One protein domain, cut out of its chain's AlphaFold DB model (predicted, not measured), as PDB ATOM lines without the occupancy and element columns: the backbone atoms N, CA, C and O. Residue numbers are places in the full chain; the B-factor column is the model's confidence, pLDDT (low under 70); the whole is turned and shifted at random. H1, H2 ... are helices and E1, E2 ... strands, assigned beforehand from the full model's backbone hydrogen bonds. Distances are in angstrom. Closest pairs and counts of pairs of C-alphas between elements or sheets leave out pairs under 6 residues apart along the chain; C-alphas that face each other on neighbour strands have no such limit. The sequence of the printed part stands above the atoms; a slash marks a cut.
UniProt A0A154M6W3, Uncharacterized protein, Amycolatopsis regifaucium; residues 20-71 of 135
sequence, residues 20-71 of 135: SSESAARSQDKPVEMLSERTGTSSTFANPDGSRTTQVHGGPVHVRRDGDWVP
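This is residues 20 to 71 of the 135 residues of an uncharacterized protein of Amycolatopsis regifaucium (UniProt A0A154M6W3). What shape do these atoms make? A hairpin of two strands, E1 and E2, makes the base of a flat, open U, with the helix H1 near its turn end and a smaller hairpin, E3 and E4, standing across its other end. The link of residues 29 to 41 runs back from H1 past E1 toward the second hairpin. What is it built of, and how large is it? The printed part has 52 residues with one named helix and four named strands, in the order H1, E1, E2, E3, E4, a mixed class with two antiparallel two-strand sheets, E1 - E2 and E3 - E4. It is only just compact, close to loose, with a radius of gyration of the C-alphas of 11.8 A and spans of 31 by 24 by 12 A.

How is the first hairpin paired? E1, residues 42 to 46, and E2, residues 52 to 56, are antiparallel at 166 degrees between directions. N 45 and O 53 are 2.8 A apart and N 43 and O 55 3.0 A, both within hydrogen-bond range. What comes near E1? H1, residues 21 to 28, comes closest to it at the C-alphas of Glu 22 and Ala 46, 5.2 A apart, and every O i to N i+4 pair in H1 is within hydrogen-bond range. Residues 32 to 33 form a short antiparallel pairing with residues 45 to 46 of E1. How does the second hairpin stand? E3, residues 62 to 65, and E4, residues 68 to 71, are antiparallel at 138 degrees between directions, with N 65 and O 68 2.8 A apart, within hydrogen-bond range. E1 and E3 are only just apart, their closest C-alphas 8.1 A from each other, and H1 is apart from E2, E3 and E4.

How long are the strands? From first to last C-alpha E1 measures 13.7 A, E2 13.1 A, E3 9.4 A and E4 9.8 A. Where do the helix and the last strand lie? H1 begins with C-alpha 21 at (17.520, 15.932, -27.862) and measures 10.4 A. E4 ends with C-alpha 71 at (36.527, 14.445, -31.734).

How far does it reach? The two C-alphas farthest apart, those of Asp 49 and Asp 66, are 34.4 A from each other. Is it continuous? The printed part has no cut; the link from H1 to E1 is long, with 13 residues, and the other three links are tight. Where is confidence low? The mean pLDDT of the printed part is 79.9, and residues 56 to 60, 63 to 65 and 71 are under 70.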
ATOM      1  N   SER A  20      15.344  18.824 -25.397       79.88
ATOM      2  CA  SER A  20      15.791  19.181 -26.757       79.88
ATOM      3  C   SER A  20      16.139  17.951 -27.590       79.88
ATOM      4  O   SER A  20      15.545  17.755 -28.647       79.88
ATOM      5  N   SER A  21      17.056  17.105 -27.115       87.31
ATOM      6  CA  SER A  21      17.520  15.932 -27.862       87.31
ATOM      7  C   SER A  21      16.422  14.879 -28.010       87.31
ATOM      8  O   SER A  21      16.214  14.395 -29.119       87.31
ATOM      9  N   GLU A  22      15.653  14.574 -26.957       87.69
ATOM     10  CA  GLU A  22      14.539  13.621 -27.063       87.69
ATOM     11  C   GLU A  22      13.435  14.104 -28.011       87.69
ATOM     12  O   GLU A  22      12.891  13.329 -28.796       87.69
ATOM     13  N   SER A  23      13.087  15.392 -27.960       90.44
ATOM     14  CA  SER A  23      12.061  15.952 -28.847       90.44
ATOM     15  C   SER A  23      12.542  16.012 -30.292       90.44
ATOM     16  O   SER A  23      11.786  15.664 -31.197       90.44
ATOM     17  N   ALA A  24      13.809  16.379 -30.507       90.75
ATOM     18  CA  ALA A  24      14.437  16.348 -31.819       90.75
ATOM     19  C   ALA A  24      14.436  14.926 -32.397       90.75
ATOM     20  O   ALA A  24      14.015  14.753 -33.540       90.75
ATOM     21  N   ALA A  25      14.797  13.918 -31.595       91.62
ATOM     22  CA  ALA A  25      14.816  12.522 -32.021       91.62
ATOM     23  C   ALA A  25      13.440  12.031 -32.486       91.62
ATOM     24  O   ALA A  25      13.328  11.457 -33.567       91.62
ATOM     25  N   ARG A  26      12.377  12.338 -31.727       90.75
ATOM     26  CA  ARG A  26      10.995  12.022 -32.132       90.75
ATOM     27  C   ARG A  26      10.581  12.753 -33.404       90.75
ATOM     28  O   ARG A  26       9.972  12.160 -34.280       90.75
ATOM     29  N   SER A  27      10.903  14.043 -33.509       92.94
ATOM     30  CA  SER A  27      10.491  14.861 -34.657       92.94
ATOM     31  C   SER A  27      11.191  14.484 -35.965       92.94
ATOM     32  O   SER A  27      10.616  14.648 -37.035       92.94
ATOM     33  N   GLN A  28      12.431  13.994 -35.883       91.31
ATOM     34  CA  GLN A  28      13.260  13.650 -37.040       91.31
ATOM     35  C   GLN A  28      13.239  12.152 -37.362       91.31
ATOM     36  O   GLN A  28      13.829  11.754 -38.366       91.31
ATOM     37  N   ASP A  29      12.607  11.348 -36.500       92.62
ATOM     38  CA  ASP A  29      12.592   9.883 -36.540       92.62
ATOM     39  C   ASP A  29      14.002   9.269 -36.652       92.62
ATOM     40  O   ASP A  29      14.261   8.318 -37.389       92.62
ATOM     41  N   LYS A  30      14.967   9.874 -35.946       92.38
ATOM     42  CA  LYS A  30      16.375   9.455 -35.924       92.38
ATOM     43  C   LYS A  30      16.986   9.634 -34.537       92.38
ATOM     44  O   LYS A  30      16.584  10.550 -33.823       92.38
ATOM     45  N   PRO A  31      17.989   8.824 -34.154       88.00
ATOM     46  CA  PRO A  31      18.739   9.057 -32.929       88.00
ATOM     47  C   PRO A  31      19.429  10.425 -32.941       88.00
ATOM     48  O   PRO A  31      20.095  10.781 -33.915       88.00
ATOM     49  N   VAL A  32      19.299  11.179 -31.849       93.06
ATOM     50  CA  VAL A  32      19.941  12.491 -31.674       93.06
ATOM     51  C   VAL A  32      20.846  12.448 -30.457       93.06
ATOM     52  O   VAL A  32      20.439  12.021 -29.378       93.06
ATOM     53  N   GLU A  33      22.086  12.903 -30.618       89.62
ATOM     54  CA  GLU A  33      23.052  12.883 -29.526       89.62
ATOM     55  C   GLU A  33      22.691  13.873 -28.410       89.62
ATOM     56  O   GLU A  33      22.251  15.009 -28.625       89.62
ATOM     57  N   MET A  34      22.909  13.427 -27.182       88.69
ATOM     58  CA  MET A  34      22.751  14.186 -25.956       88.69
ATOM     59  C   MET A  34      24.115  14.745 -25.551       88.69
ATOM     60  O   MET A  34      24.844  14.141 -24.768       88.69
ATOM     61  N   LEU A  35      24.472  15.918 -26.082       88.62
ATOM     62  CA  LEU A  35      25.792  16.532 -25.854       88.62
ATOM     63  C   LEU A  35      26.119  16.761 -24.368       88.62
ATOM     64  O   LEU A  35      27.286  16.738 -23.987       88.62
ATOM     65  N   SER A  36      25.103  16.951 -23.521       82.94
ATOM     66  CA  SER A  36      25.260  17.076 -22.065       82.94
ATOM     67  C   SER A  36      25.716  15.787 -21.379       82.94
ATOM     68  O   SER A  36      26.236  15.849 -20.271       82.94
ATOM     69  N   GLU A  37      25.512  14.638 -22.019       80.25
ATOM     70  CA  GLU A  37      25.903  13.314 -21.526       80.25
ATOM     71  C   GLU A  37      27.149  12.776 -22.259       80.25
ATOM     72  O   GLU A  37      27.563  11.634 -22.050       80.25
ATOM     73  N   ARG A  38      27.784  13.600 -23.106       85.12
ATOM     74  CA  ARG A  38      29.031  13.249 -23.791       85.12
ATOM     75  C   ARG A  38      30.214  13.308 -22.826       85.12
ATOM     76  O   ARG A  38      30.395  14.278 -22.087       85.12
ATOM     77  N   THR A  39      31.064  12.290 -22.898       81.12
ATOM     78  CA  THR A  39      32.342  12.231 -22.183       81.12
ATOM     79  C   THR A  39      33.494  11.976 -23.152       81.12
ATOM     80  O   THR A  39      33.297  11.791 -24.356       81.12
ATOM     81  N   GLY A  40      34.717  11.917 -22.620       71.75
ATOM     82  CA  GLY A  40      35.888  11.565 -23.417       71.75
ATOM     83  C   GLY A  40      35.800  10.169 -24.038       71.75
ATOM     84  O   GLY A  40      36.375   9.944 -25.097       71.75
ATOM     85  N   THR A  41      35.056   9.246 -23.427       75.25
ATOM     86  CA  THR A  41      34.977   7.833 -23.834       75.25
ATOM     87  C   THR A  41      33.550   7.361 -24.107       75.25
ATOM     88  O   THR A  41      33.345   6.164 -24.308       75.25
ATOM     89  N   SER A  42      32.553   8.252 -24.101       73.12
ATOM     90  CA  SER A  42      31.159   7.874 -24.345       73.12
ATOM     91  C   SER A  42      30.329   8.954 -25.032       73.12
ATOM     92  O   SER A  42      30.545  10.152 -24.826       73.12
ATOM     93  N   SER A  43      29.322   8.497 -25.774       83.81
ATOM     94  CA  SER A  43      28.261   9.315 -26.364       83.81
ATOM     95  C   SER A  43      26.902   8.684 -26.081       83.81
ATOM     96  O   SER A  43      26.712   7.491 -26.327       83.81
ATOM     97  N   THR A  44      25.953   9.485 -25.595       84.69
ATOM     98  CA  THR A  44      24.569   9.050 -25.367       84.69
ATOM     99  C   THR A  44      23.649   9.645 -26.419       84.69
ATOM    100  O   THR A  44      23.753  10.822 -26.752       84.69
ATOM    101  N   PHE A  45      22.721   8.840 -26.922       85.75
ATOM    102  CA  PHE A  45      21.747   9.211 -27.938       85.75
ATOM    103  C   PHE A  45      20.336   9.005 -27.405       85.75
ATOM    104  O   PHE A  45      20.049   7.977 -26.791       85.75
ATOM    105  N   ALA A  46      19.456   9.965 -27.671       88.62
ATOM    106  CA  ALA A  46      18.020   9.800 -27.520       88.62
ATOM    107  C   ALA A  46      17.449   9.175 -28.797       88.62
ATOM    108  O   ALA A  46      17.727   9.667 -29.892       88.62
ATOM    109  N   ASN A  47      16.654   8.117 -28.661       87.94
ATOM    110  CA  ASN A  47      16.033   7.410 -29.778       87.94
ATOM    111  C   ASN A  47      14.580   7.890 -30.002       87.94
ATOM    112  O   ASN A  47      13.944   8.383 -29.064       87.94
ATOM    113  N   PRO A  48      14.020   7.737 -31.220       86.94
ATOM    114  CA  PRO A  48      12.647   8.163 -31.531       86.94
ATOM    115  C   PRO A  48      11.570   7.450 -30.708       86.94
ATOM    116  O   PRO A  48      10.540   8.036 -30.386       86.94
ATOM    117  N   ASP A  49      11.825   6.203 -30.314       80.94
ATOM    118  CA  ASP A  49      10.940   5.395 -29.466       80.94
ATOM    119  C   ASP A  49      10.944   5.827 -27.984       80.94
ATOM    120  O   ASP A  49      10.217   5.269 -27.164       80.94
ATOM    121  N   GLY A  50      11.749   6.835 -27.629       82.38
ATOM    122  CA  GLY A  50      11.907   7.335 -26.266       82.38
ATOM    123  C   GLY A  50      12.965   6.602 -25.441       82.38
ATOM    124  O   GLY A  50      13.214   7.000 -24.303       82.38
ATOM    125  N   SER A  51      13.616   5.574 -25.991       86.25
ATOM    126  CA  SER A  51      14.760   4.923 -25.354       86.25
ATOM    127  C   SER A  51      16.043   5.757 -25.496       86.25
ATOM    128  O   SER A  51      16.093   6.760 -26.215       86.25
ATOM    129  N   ARG A  52      17.103   5.354 -24.784       82.06
ATOM    130  CA  ARG A  52      18.440   5.952 -24.890       82.06
ATOM    131  C   ARG A  52      19.476   4.879 -25.190       82.06
ATOM    132  O   ARG A  52      19.455   3.815 -24.580       82.06
ATOM    133  N   THR A  53      20.421   5.197 -26.067       74.19
ATOM    134  CA  THR A  53      21.558   4.329 -26.397       74.19
ATOM    135  C   THR A  53      22.848   5.013 -25.978       74.19
ATOM    136  O   THR A  53      23.123   6.120 -26.427       74.19
ATOM    137  N   THR A  54      23.663   4.355 -25.154       76.38
ATOM    138  CA  THR A  54      25.008   4.844 -24.811       76.38
ATOM    139  C   THR A  54      26.056   4.008 -25.529       76.38
ATOM    140  O   THR A  54      26.077   2.787 -25.392       76.38
ATOM    141  N   GLN A  55      26.935   4.666 -26.279       78.25
ATOM    142  CA  GLN A  55      28.116   4.055 -26.881       78.25
ATOM    143  C   GLN A  55      29.322   4.331 -25.986       78.25
ATOM    144  O   GLN A  55      29.542   5.475 -25.586       78.25
ATOM    145  N   VAL A  56      30.084   3.287 -25.661       69.25
ATOM    146  CA  VAL A  56      31.277   3.366 -24.806       69.25
ATOM    147  C   VAL A  56      32.480   2.842 -25.579       69.25
ATOM    148  O   VAL A  56      32.399   1.817 -26.254       69.25
ATOM    149  N   HIS A  57      33.603   3.544 -25.465       66.62
ATOM    150  CA  HIS A  57      34.836   3.250 -26.184       66.62
ATOM    151  C   HIS A  57      35.942   2.807 -25.220       66.62
ATOM    152  O   HIS A  57      36.040   3.301 -24.098       66.62
ATOM    153  N   GLY A  58      36.817   1.905 -25.678       55.47
ATOM    154  CA  GLY A  58      37.969   1.417 -24.902       55.47
ATOM    155  C   GLY A  58      39.079   2.455 -24.681       55.47
ATOM    156  O   GLY A  58      40.068   2.161 -24.017       55.47
ATOM    157  N   GLY A  59      38.926   3.658 -25.234       60.12
ATOM    158  CA  GLY A  59      39.841   4.781 -25.077       60.12
ATOM    159  C   GLY A  59      39.178   6.109 -25.460       60.12
ATOM    160  O   GLY A  59      38.030   6.109 -25.917       60.12
ATOM    161  N   PRO A  60      39.870   7.246 -25.259       62.78
ATOM    162  CA  PRO A  60      39.322   8.565 -25.551       62.78
ATOM    163  C   PRO A  60      39.011   8.741 -27.039       62.78
ATOM    164  O   PRO A  60      39.890   8.607 -27.887       62.78
ATOM    165  N   VAL A  61      37.762   9.073 -27.343       70.06
ATOM    166  CA  VAL A  61      37.274   9.440 -28.684       70.06
ATOM    167  C   VAL A  61      36.913  10.920 -28.780       70.06
ATOM    168  O   VAL A  61      36.876  11.476 -29.876       70.06
ATOM    169  N   HIS A  62      36.723  11.580 -27.635       73.94
ATOM    170  CA  HIS A  62      36.564  13.022 -27.524       73.94
ATOM    171  C   HIS A  62      37.584  13.583 -26.535       73.94
ATOM    172  O   HIS A  62      37.912  12.962 -25.524       73.94
ATOM    173  N   VAL A  63      38.060  14.793 -26.802       69.81
ATOM    174  CA  VAL A  63      38.904  15.560 -25.883       69.81
ATOM    175  C   VAL A  63      38.295  16.929 -25.661       69.81
ATOM    176  O   VAL A  63      37.602  17.458 -26.530       69.81
ATOM    177  N   ARG A  64      38.542  17.505 -24.486       69.50
ATOM    178  CA  ARG A  64      38.059  18.845 -24.176       69.50
ATOM    179  C   ARG A  64      39.074  19.873 -24.664       69.50
ATOM    180  O   ARG A  64      40.214  19.866 -24.206       69.50
ATOM    181  N   ARG A  65      38.667  20.741 -25.586       62.84
ATOM    182  CA  ARG A  65      39.470  21.844 -26.125       62.84
ATOM    183  C   ARG A  65      38.644  23.117 -26.020       62.84
ATOM    184  O   ARG A  65      37.502  23.123 -26.457       62.84
ATOM    185  N   ASP A  66      39.197  24.145 -25.388       74.69
ATOM    186  CA  ASP A  66      38.531  25.447 -25.216       74.69
ATOM    187  C   ASP A  66      37.129  25.356 -24.577       74.69
ATOM    188  O   ASP A  66      36.259  26.186 -24.803       74.69
ATOM    189  N   GLY A  67      36.913  24.332 -23.741       72.56
ATOM    190  CA  GLY A  67      35.636  24.066 -23.074       72.56
ATOM    191  C   GLY A  67      34.726  23.072 -23.802       72.56
ATOM    192  O   GLY A  67      33.881  22.467 -23.135       72.56
ATOM    193  N   ASP A  68      34.981  22.812 -25.086       73.00
ATOM    194  CA  ASP A  68      34.158  21.982 -25.965       73.00
ATOM    195  C   ASP A  68      34.703  20.564 -26.143       73.00
ATOM    196  O   ASP A  68      35.912  20.324 -26.153       73.00
ATOM    197  N   TRP A  69      33.795  19.605 -26.319       72.12
ATOM    198  CA  TRP A  69      34.146  18.243 -26.708       72.12
ATOM    199  C   TRP A  69      34.394  18.172 -28.211       72.12
ATOM    200  O   TRP A  69      33.447  18.191 -29.000       72.12
ATOM    201  N   VAL A  70      35.659  18.026 -28.597       71.50
ATOM    202  CA  VAL A  70      36.066  17.834 -29.990       71.50
ATOM    203  C   VAL A  70      36.455  16.375 -30.232       71.50
ATOM    204  O   VAL A  70      37.050  15.749 -29.348       71.50
ATOM    205  N   PRO A  71      36.119  15.802 -31.401       69.00
ATOM    206  CA  PRO A  71      36.527  14.445 -31.734       69.00
ATOM    207  C   PRO A  71      38.052  14.358 -31.841       69.00
ATOM    208  O   PRO A  71      38.719  15.291 -32.299       69.00
TER     209      PRO A  71